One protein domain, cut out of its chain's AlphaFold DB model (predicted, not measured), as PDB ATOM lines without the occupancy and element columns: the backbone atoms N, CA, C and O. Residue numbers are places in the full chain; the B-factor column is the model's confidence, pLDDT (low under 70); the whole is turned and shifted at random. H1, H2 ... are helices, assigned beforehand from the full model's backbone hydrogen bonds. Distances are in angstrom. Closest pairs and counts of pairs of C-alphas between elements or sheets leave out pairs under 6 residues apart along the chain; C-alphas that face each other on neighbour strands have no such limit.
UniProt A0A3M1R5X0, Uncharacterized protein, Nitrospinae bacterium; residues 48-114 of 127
ATOM      1  N   PRO A  48     144.614 162.209 198.926       74.44
ATOM      2  CA  PRO A  48     145.731 161.796 199.768       74.44
ATOM      3  C   PRO A  48     146.399 160.519 199.246       74.44
ATOM      4  O   PRO A  48     147.626 160.432 199.258       74.44
ATOM      5  N   TYR A  49     145.630 159.560 198.717       71.19
ATOM      6  CA  TYR A  49     146.191 158.372 198.075       71.19
ATOM      7  C   TYR A  49     147.053 158.725 196.857       71.19
ATOM      8  O   TYR A  49     148.163 158.217 196.726       71.19
ATOM      9  N   GLY A  50     146.578 159.629 196.000       72.94
ATOM     10  CA  GLY A  50     147.287 160.088 194.810       72.94
ATOM     11  C   GLY A  50     148.621 160.756 195.144       72.94
ATOM     12  O   GLY A  50     149.615 160.482 194.479       72.94
ATOM     13  N   VAL A  51     148.686 161.557 196.213       72.88
ATOM     14  CA  VAL A  51     149.947 162.161 196.688       72.88
ATOM     15  C   VAL A  51     150.940 161.089 197.142       72.88
ATOM     16  O   VAL A  51     152.105 161.120 196.748       72.88
ATOM     17  N   VAL A  52     150.487 160.108 197.929       77.62
ATOM     18  CA  VAL A  52     151.333 158.987 198.380       77.62
ATOM     19  C   VAL A  52     151.809 158.149 197.193       77.62
ATOM     20  O   VAL A  52     152.984 157.788 197.113       77.62
ATOM     21  N   LYS A  53     150.919 157.878 196.238       74.81
ATOM     22  CA  LYS A  53     151.222 157.158 195.000       74.81
ATOM     23  C   LYS A  53     152.260 157.901 194.164       74.81
ATOM     24  O   LYS A  53     153.211 157.291 193.692       74.81
ATOM     25  N   LEU A  54     152.118 159.217 194.029       75.50
ATOM     26  CA  LEU A  54     153.046 160.056 193.281       75.50
ATOM     27  C   LEU A  54     154.435 160.072 193.925       75.50
ATOM     28  O   LEU A  54     155.436 159.927 193.224       75.50
ATOM     29  N   ALA A  55     154.508 160.169 195.255       77.62
ATOM     30  CA  ALA A  55     155.768 160.035 195.982       77.62
ATOM     31  C   ALA A  55     156.409 158.658 195.740       77.62
ATOM     32  O   ALA A  55     157.598 158.573 195.434       77.62
ATOM     33  N   PHE A  56     155.617 157.584 195.795       74.25
ATOM     34  CA  PHE A  56     156.095 156.226 195.539       74.25
ATOM     35  C   PHE A  56     156.601 156.035 194.102       74.25
ATOM     36  O   PHE A  56     157.692 155.504 193.905       74.25
ATOM     37  N   ALA A  57     155.862 156.522 193.104       77.19
ATOM     38  CA  ALA A  57     156.264 156.482 191.700       77.19
ATOM     39  C   ALA A  57     157.551 157.283 191.456       77.19
ATOM     40  O   ALA A  57     158.439 156.830 190.735       77.19
ATOM     41  N   THR A  58     157.692 158.441 192.110       77.88
ATOM     42  CA  THR A  58     158.903 159.271 192.037       77.88
ATOM     43  C   THR A  58     160.107 158.514 192.592       77.88
ATOM     44  O   THR A  58     161.133 158.410 191.924       77.88
ATOM     45  N   VAL A  59     159.976 157.914 193.778       80.56
ATOM     46  CA  VAL A  59     161.045 157.114 194.393       80.56
ATOM     47  C   VAL A  59     161.381 155.886 193.544       80.56
ATOM     48  O   VAL A  59     162.555 155.625 193.302       80.56
ATOM     49  N   GLY A  60     160.382 155.160 193.035       77.12
ATOM     50  CA  GLY A  60     160.591 153.997 192.168       77.12
ATOM     51  C   GLY A  60     161.294 154.352 190.857       77.12
ATOM     52  O   GLY A  60     162.199 153.637 190.430       77.12
ATOM     53  N   THR A  61     160.954 155.496 190.262       77.00
ATOM     54  CA  THR A  61     161.614 156.008 189.051       77.00
ATOM     55  C   THR A  61     163.062 156.408 189.332       77.00
ATOM     56  O   THR A  61     163.955 156.051 188.565       77.00
ATOM     57  N   LEU A  62     163.321 157.093 190.452       80.56
ATOM     58  CA  LEU A  62     164.676 157.473 190.866       80.56
ATOM     59  C   LEU A  62     165.544 156.246 191.164       80.56
ATOM     60  O   LEU A  62     166.687 156.185 190.716       80.56
ATOM     61  N   LEU A  63     165.003 155.254 191.874       82.44
ATOM     62  CA  LEU A  63     165.705 154.007 192.175       82.44
ATOM     63  C   LEU A  63     165.963 153.185 190.911       82.44
ATOM     64  O   LEU A  63     167.081 152.716 190.722       82.44
ATOM     65  N   GLY A  64     164.977 153.049 190.019       76.00
ATOM     66  CA  GLY A  64     165.161 152.387 188.726       76.00
ATOM     67  C   GLY A  64     166.243 153.076 187.889       76.00
ATOM     68  O   GLY A  64     167.172 152.423 187.419       76.00
ATOM     69  N   GLY A  65     166.196 154.406 187.785       77.56
ATOM     70  CA  GLY A  65     167.219 155.195 187.097       77.56
ATOM     71  C   GLY A  65     168.613 155.028 187.709       77.56
ATOM     72  O   GLY A  65     169.576 154.797 186.979       77.56
ATOM     73  N   ALA A  66     168.723 155.067 189.040       80.88
ATOM     74  CA  ALA A  66     169.982 154.861 189.750       80.88
ATOM     75  C   ALA A  66     170.546 153.453 189.514       80.88
ATOM     76  O   ALA A  66     171.719 153.320 189.178       80.88
ATOM     77  N   ILE A  67     169.721 152.407 189.620       80.50
ATOM     78  CA  ILE A  67     170.129 151.018 189.356       80.50
ATOM     79  C   ILE A  67     170.645 150.878 187.924       80.50
ATOM     80  O   ILE A  67     171.697 150.280 187.711       80.50
ATOM     81  N   ASN A  68     169.948 151.461 186.948       80.62
ATOM     82  CA  ASN A  68     170.379 151.417 185.555       80.62
ATOM     83  C   ASN A  68     171.731 152.120 185.349       80.62
ATOM     84  O   ASN A  68     172.606 151.592 184.662       80.62
ATOM     85  N   LEU A  69     171.911 153.287 185.977       84.44
ATOM     86  CA  LEU A  69     173.126 154.091 185.875       84.44
ATOM     87  C   LEU A  69     174.330 153.398 186.533       84.44
ATOM     88  O   LEU A  69     175.374 153.253 185.902       84.44
ATOM     89  N   PHE A  70     174.182 152.920 187.773       84.19
ATOM     90  CA  PHE A  70     175.250 152.227 188.504       84.19
ATOM     91  C   PHE A  70     175.570 150.849 187.923       84.19
ATOM     92  O   PHE A  70     176.711 150.402 188.001       84.19
ATOM     93  N   SER A  71     174.593 150.185 187.305       81.56
ATOM     94  CA  SER A  71     174.804 148.916 186.609       81.56
ATOM     95  C   SER A  71     175.377 149.085 185.194       81.56
ATOM     96  O   SER A  71     175.541 148.077 184.506       81.56
ATOM     97  N   LEU A  72     175.637 150.314 184.724       81.19
ATOM     98  CA  LEU A  72     176.058 150.596 183.343       81.19
ATOM     99  C   LEU A  72     175.134 149.934 182.296       81.19
ATOM    100  O   LEU A  72     175.589 149.430 181.272       81.19
ATOM    101  N   GLY A  73     173.831 149.873 182.582       72.50
ATOM    102  CA  GLY A  73     172.831 149.260 181.704       72.50
ATOM    103  C   GLY A  73     172.659 147.739 181.815       72.50
ATOM    104  O   GLY A  73     171.675 147.224 181.292       72.50
ATOM    105  N   HIS A  74     173.524 147.002 182.526       74.81
ATOM    106  CA  HIS A  74     173.384 145.535 182.662       74.81
ATOM    107  C   HIS A  74     172.090 145.102 183.375       74.81
ATOM    108  O   HIS A  74     171.550 144.039 183.090       74.81
ATOM    109  N   ALA A  75     171.577 145.928 184.287       76.06
ATOM    110  CA  ALA A  75     170.330 145.701 185.010       76.06
ATOM    111  C   ALA A  75     169.156 146.530 184.454       76.06
ATOM    112  O   ALA A  75     168.198 146.790 185.184       76.06
ATOM    113  N   GLY A  76     169.217 146.954 183.185       72.06
ATOM    114  CA  GLY A  76     168.213 147.821 182.557       72.06
ATOM    115  C   GLY A  76     166.789 147.265 182.619       72.06
ATOM    116  O   GLY A  76     165.863 147.994 182.970       72.06
ATOM    117  N   ASP A  77     166.617 145.960 182.400       75.38
ATOM    118  CA  ASP A  77     165.305 145.307 182.491       75.38
ATOM    119  C   ASP A  77     164.732 145.351 183.914       75.38
ATOM    120  O   ASP A  77     163.547 145.627 184.112       75.38
ATOM    121  N   THR A  78     165.571 145.131 184.928       73.12
ATOM    122  CA  THR A  78     165.165 145.189 186.340       73.12
ATOM    123  C   THR A  78     164.852 146.622 186.763       73.12
ATOM    124  O   THR A  78     163.831 146.872 187.403       73.12
ATOM    125  N   ALA A  79     165.679 147.582 186.351       71.44
ATOM    126  CA  ALA A  79     165.461 149.007 186.573       71.44
ATOM    127  C   ALA A  79     164.152 149.504 185.941       71.44
ATOM    128  O   ALA A  79     163.366 150.187 186.601       71.44
ATOM    129  N   SER A  80     163.888 149.121 184.691       73.75
ATOM    130  CA  SER A  80     162.671 149.497 183.973       73.75
ATOM    131  C   SER A  80     161.431 148.880 184.614       73.75
ATOM    132  O   SER A  80     160.410 149.550 184.727       73.75
ATOM    133  N   ARG A  81     161.505 147.634 185.092       74.69
ATOM    134  CA  ARG A  81     160.398 146.985 185.817       74.69
ATOM    135  C   ARG A  81     160.085 147.665 187.147       74.69
ATOM    136  O   ARG A  81     158.914 147.788 187.490       74.69
ATOM    137  N   ILE A  82     161.100 148.137 187.874       74.88
ATOM    138  CA  ILE A  82     160.913 148.895 189.122       74.88
ATOM    139  C   ILE A  82     160.266 150.255 188.831       74.88
ATOM    140  O   ILE A  82     159.277 150.610 189.472       74.88
ATOM    141  N   ALA A  83     160.780 150.995 187.843       71.44
ATOM    142  CA  ALA A  83     160.261 152.312 187.484       71.44
ATOM    143  C   ALA A  83     158.823 152.240 186.939       71.44
ATOM    144  O   ALA A  83     157.933 152.931 187.435       71.44
ATOM    145  N   LEU A  84     158.570 151.357 185.968       75.31
ATOM    146  CA  LEU A  84     157.246 151.176 185.366       75.31
ATOM    147  C   LEU A  84     156.267 150.545 186.357       75.31
ATOM    148  O   LEU A  84     155.133 150.987 186.468       75.31
ATOM    149  N   GLY A  85     156.716 149.569 187.141       72.81
ATOM    150  CA  GLY A  85     155.918 148.941 188.187       72.81
ATOM    151  C   GLY A  85     155.426 149.916 189.259       72.81
ATOM    152  O   GLY A  85     154.300 149.786 189.742       72.81
ATOM    153  N   ALA A  86     156.241 150.915 189.603       69.12
ATOM    154  CA  ALA A  86     155.864 151.967 190.541       69.12
ATOM    155  C   ALA A  86     154.852 152.968 189.948       69.12
ATOM    156  O   ALA A  86     154.064 153.543 190.698       69.12
ATOM    157  N   ALA A  87     154.847 153.153 188.624       71.19
ATOM    158  CA  ALA A  87     153.960 154.080 187.920       71.19
ATOM    159  C   ALA A  87     152.638 153.443 187.439       71.19
ATOM    160  O   ALA A  87     151.619 154.123 187.399       71.19
ATOM    161  N   ASP A  88     152.628 152.152 187.110       76.81
ATOM    162  CA  ASP A  88     151.539 151.467 186.384       76.81
ATOM    163  C   ASP A  88     150.456 150.845 187.296       76.81
ATOM    164  O   ASP A  88     149.686 149.973 186.903       76.81
ATOM    165  N   GLY A  89     150.409 151.245 188.570       70.62
ATOM    166  CA  GLY A  89     149.354 150.812 189.491       70.62
ATOM    167  C   GLY A  89     148.070 151.646 189.368       70.62
ATOM    168  O   GLY A  89     148.031 152.668 188.694       70.62
ATOM    169  N   ASP A  90     147.028 151.281 190.119       74.62
ATOM    170  CA  ASP A  90     145.768 152.037 190.151       74.62
ATOM    171  C   ASP A  90     146.000 153.432 190.776       74.62
ATOM    172  O   ASP A  90     146.512 153.533 191.891       74.62
ATOM    173  N   TRP A  91     145.642 154.510 190.071       67.69
ATOM    174  CA  TRP A  91     145.791 155.906 190.537       67.69
ATOM    175  C   TRP A  91     144.534 156.473 191.200       67.69
ATOM    176  O   TRP A  91     144.571 157.534 191.820       67.69
ATOM    177  N   TYR A  92     143.421 155.758 191.071       73.25
ATOM    178  CA  TYR A  92     142.116 156.168 191.561       73.25
ATOM    179  C   TYR A  92     141.576 155.142 192.555       73.25
ATOM    180  O   TYR A  92     141.582 153.937 192.289       73.25
ATOM    181  N   VAL A  93     141.091 155.622 193.699       71.31
ATOM    182  CA  VAL A  93     140.502 154.770 194.736       71.31
ATOM    183  C   VAL A  93     139.032 154.556 194.393       71.31
ATOM    184  O   VAL A  93     138.190 155.381 194.737       71.31
ATOM    185  N   HIS A  94     138.710 153.461 193.705       70.62
ATOM    186  CA  HIS A  94     137.329 153.135 193.334       70.62
ATOM    187  C   HIS A  94     136.450 152.864 194.577       70.62
ATOM    188  O   HIS A  94     136.933 152.236 195.523       70.62
ATOM    189  N   PRO A  95     135.165 153.270 194.603       58.06
ATOM    190  CA  PRO A  95     134.266 153.004 195.732       58.06
ATOM    191  C   PRO A  95     134.097 151.507 196.052       58.06
ATOM    192  O   PRO A  95     133.935 151.144 197.217       58.06
ATOM    193  N   ASP A  96     134.234 150.639 195.048       63.34
ATOM    194  CA  ASP A  96     134.156 149.175 195.199       63.34
ATOM    195  C   ASP A  96     135.316 148.578 196.022       63.34
ATOM    196  O   ASP A  96     135.270 147.420 196.441       63.34
ATOM    197  N   LEU A  97     136.367 149.363 196.288       62.03
ATOM    198  CA  LEU A  97     137.443 148.976 197.206       62.03
ATOM    199  C   LEU A  97     136.952 148.919 198.657       62.03
ATOM    200  O   LEU A  97     137.407 148.086 199.434       62.03
ATOM    201  N   PHE A  98     136.003 149.780 199.026       59.69
ATOM    202  CA  PHE A  98     135.457 149.842 200.385       59.69
ATOM    203  C   PHE A  98     134.372 148.790 200.638       59.69
ATOM    204  O   PHE A  98     133.974 148.581 201.783       59.69
ATOM    205  N   THR A  99     133.879 148.136 199.584       60.94
ATOM    206  CA  THR A  99     132.945 147.005 199.671       60.94
ATOM    207  C   THR A  99     133.659 145.657 199.583       60.94
ATOM    208  O   THR A  99     133.014 144.629 199.742       60.94
ATOM    209  N   GLY A 100     134.978 145.645 199.361       56.56
ATOM    210  CA  GLY A 100     135.775 144.422 199.257       56.56
ATOM    211  C   GLY A 100     135.628 143.672 197.929       56.56
ATOM    212  O   GLY A 100     136.196 142.592 197.790       56.56
ATOM    213  N   GLU A 101     134.914 144.228 196.944       59.28
ATOM    214  CA  GLU A 101     134.743 143.590 195.627       59.28
ATOM    215  C   GLU A 101     135.978 143.725 194.739       59.28
ATOM    216  O   GLU A 101     136.238 142.890 193.872       59.28
ATOM    217  N   ARG A 102     136.764 144.781 194.957       60.28
ATOM    218  CA  ARG A 102     138.018 145.019 194.251       60.28
ATOM    219  C   ARG A 102     139.148 145.205 195.258       60.28
ATOM    220  O   ARG A 102     138.973 145.841 196.294       60.28
ATOM    221  N   SER A 103     140.328 144.687 194.931       58.53
ATOM    222  CA  SER A 103     141.571 145.005 195.632       58.53
ATOM    223  C   SER A 103     142.322 146.121 194.905       58.53
ATOM    224  O   SER A 103     142.381 146.158 193.676       58.53
ATOM    225  N   LEU A 104     142.881 147.057 195.673       63.84
ATOM    226  CA  LEU A 104     143.642 148.183 195.141       63.84
ATOM    227  C   LEU A 104     145.023 147.692 194.707       63.84
ATOM    228  O   LEU A 104     145.811 147.239 195.542       63.84
ATOM    229  N   ARG A 105     145.358 147.806 193.420       70.31
ATOM    230  CA  ARG A 105     146.690 147.431 192.934       70.31
ATOM    231  C   ARG A 105     147.632 148.611 193.068       70.31
ATOM    232  O   ARG A 105     147.693 149.503 192.223       70.31
ATOM    233  N   PHE A 106     148.382 148.622 194.167       65.00
ATOM    234  CA  PHE A 106     149.343 149.688 194.426       65.00
ATOM    235  C   PHE A 106     150.532 149.656 193.459       65.00
ATOM    236  O   PHE A 106     151.011 150.711 193.056       65.00
ATOM    237  N   ILE A 107     150.951 148.465 193.049       69.88
ATOM    238  CA  ILE A 107     152.077 148.234 192.151       69.88
ATOM    239  C   ILE A 107     151.538 147.583 190.872       69.88
ATOM    240  O   ILE A 107     150.723 146.660 190.949       69.88
ATOM    241  N   GLY A 108     151.965 148.077 189.710       64.38
ATOM    242  CA  GLY A 108     151.573 147.528 188.415       64.38
ATOM    243  C   GLY A 108     152.096 146.096 188.208       64.38
ATOM    244  O   GLY A 108     153.126 145.718 188.776       64.38
ATOM    245  N   PRO A 109     151.430 145.273 187.378       62.31
ATOM    246  CA  PRO A 109     151.793 143.866 187.160       62.31
ATOM    247  C   PRO A 109     153.227 143.668 186.629       62.31
ATOM    248  O   PRO A 109     153.838 142.623 186.873       62.31
ATOM    249  N   GLY A 110     153.795 144.686 185.974       54.03
ATOM    250  CA  GLY A 110     155.183 144.708 185.500       54.03
ATOM    251  C   GLY A 110     156.260 144.721 186.596       54.03
ATOM    252  O   GLY A 110     157.418 144.448 186.295       54.03
ATOM    253  N   ALA A 111     155.903 144.972 187.862       51.19
ATOM    254  CA  ALA A 111     156.849 144.971 188.983       51.19
ATOM    255  C   ALA A 111     157.086 143.587 189.605       51.19
ATOM    256  O   ALA A 111     157.813 143.474 190.594       51.19
ATOM    257  N   THR A 112     156.429 142.539 189.094       51.19
ATOM    258  CA  THR A 112     156.570 141.191 189.648       51.19
ATOM    259  C   THR A 112     158.024 140.748 189.493       51.19
ATOM    260  O   THR A 112     158.486 140.441 188.391       51.19
ATOM    261  N   ILE A 113     158.754 140.712 190.610       49.34
ATOM    262  CA  ILE A 113     160.077 140.100 190.703       49.34
ATOM    263  C   ILE A 113     159.869 138.591 190.533       49.34
ATOM    264  O   ILE A 113     159.629 137.866 191.500       49.34
ATOM    265  N   GLN A 114     159.908 138.107 189.290       44.03
ATOM    266  CA  GLN A 114     160.103 136.687 188.999       44.03
ATOM    267  C   GLN A 114     161.464 136.286 189.585       44.03
ATOM    268  O   GLN A 114     162.498 136.439 188.948       44.03
TER     269      GLN A 114
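This is residues 48 to 114 of the 127 residues of an uncharacterized protein of Nitrospinae bacterium (UniProt A0A3M1R5X0). A long helix, H1, and a shorter one, H2, lie side by side as a helical hairpin, and after H2 the unnamed residues 88 to 114 run out in a wide loop that turns near Thr 99 and folds back toward H2. The whole is a flat, loose shape, with a radius of gyration of the C-alphas of 13.7 A and spans of 46 by 25 by 10 A. The printed part has 67 residues, with two named helices, H1 then H2 along the chain, and no named strand. The class is all helix, with 35 of the 67 printed residues in the two helices.

H1, the longest helix, holds residues 48 to 70 and measures 33.0 A from C-alpha 48 at (145.731, 161.796, 199.768) to C-alpha 70 at (175.250, 152.227, 188.504). H2 holds residues 76 to 87 and measures 16.5 A from first to last C-alpha, ending with C-alpha 87 at (153.960, 154.080, 187.920). Residues 88 to 114 hold no named element.

H1 and H2 touch, with 31 pairs of C-alphas within 8 A. Their closest C-alphas are those of Gly 64 and Ala 79, 4.0 A apart. They run opposite ways at a shallow tilt of 9 degrees, with their centres 9.5 A apart, and form a helical hairpin. The link between them, five residues, is tight. In H1 and H2 every O i to N i+4 pair is within hydrogen-bond range.

The two C-alphas farthest apart are those of Leu 72 and Thr 99, at 46.2 A. The printed part has no cut. The C-alphas of residues 88 to 114 lie 4 to 24 A from the mean of all C-alphas. The mean pLDDT of the printed part is 70.7, and 21 residues are under 70: residue 86, residue 91, residues 95 to 104 and residues 106 to 114.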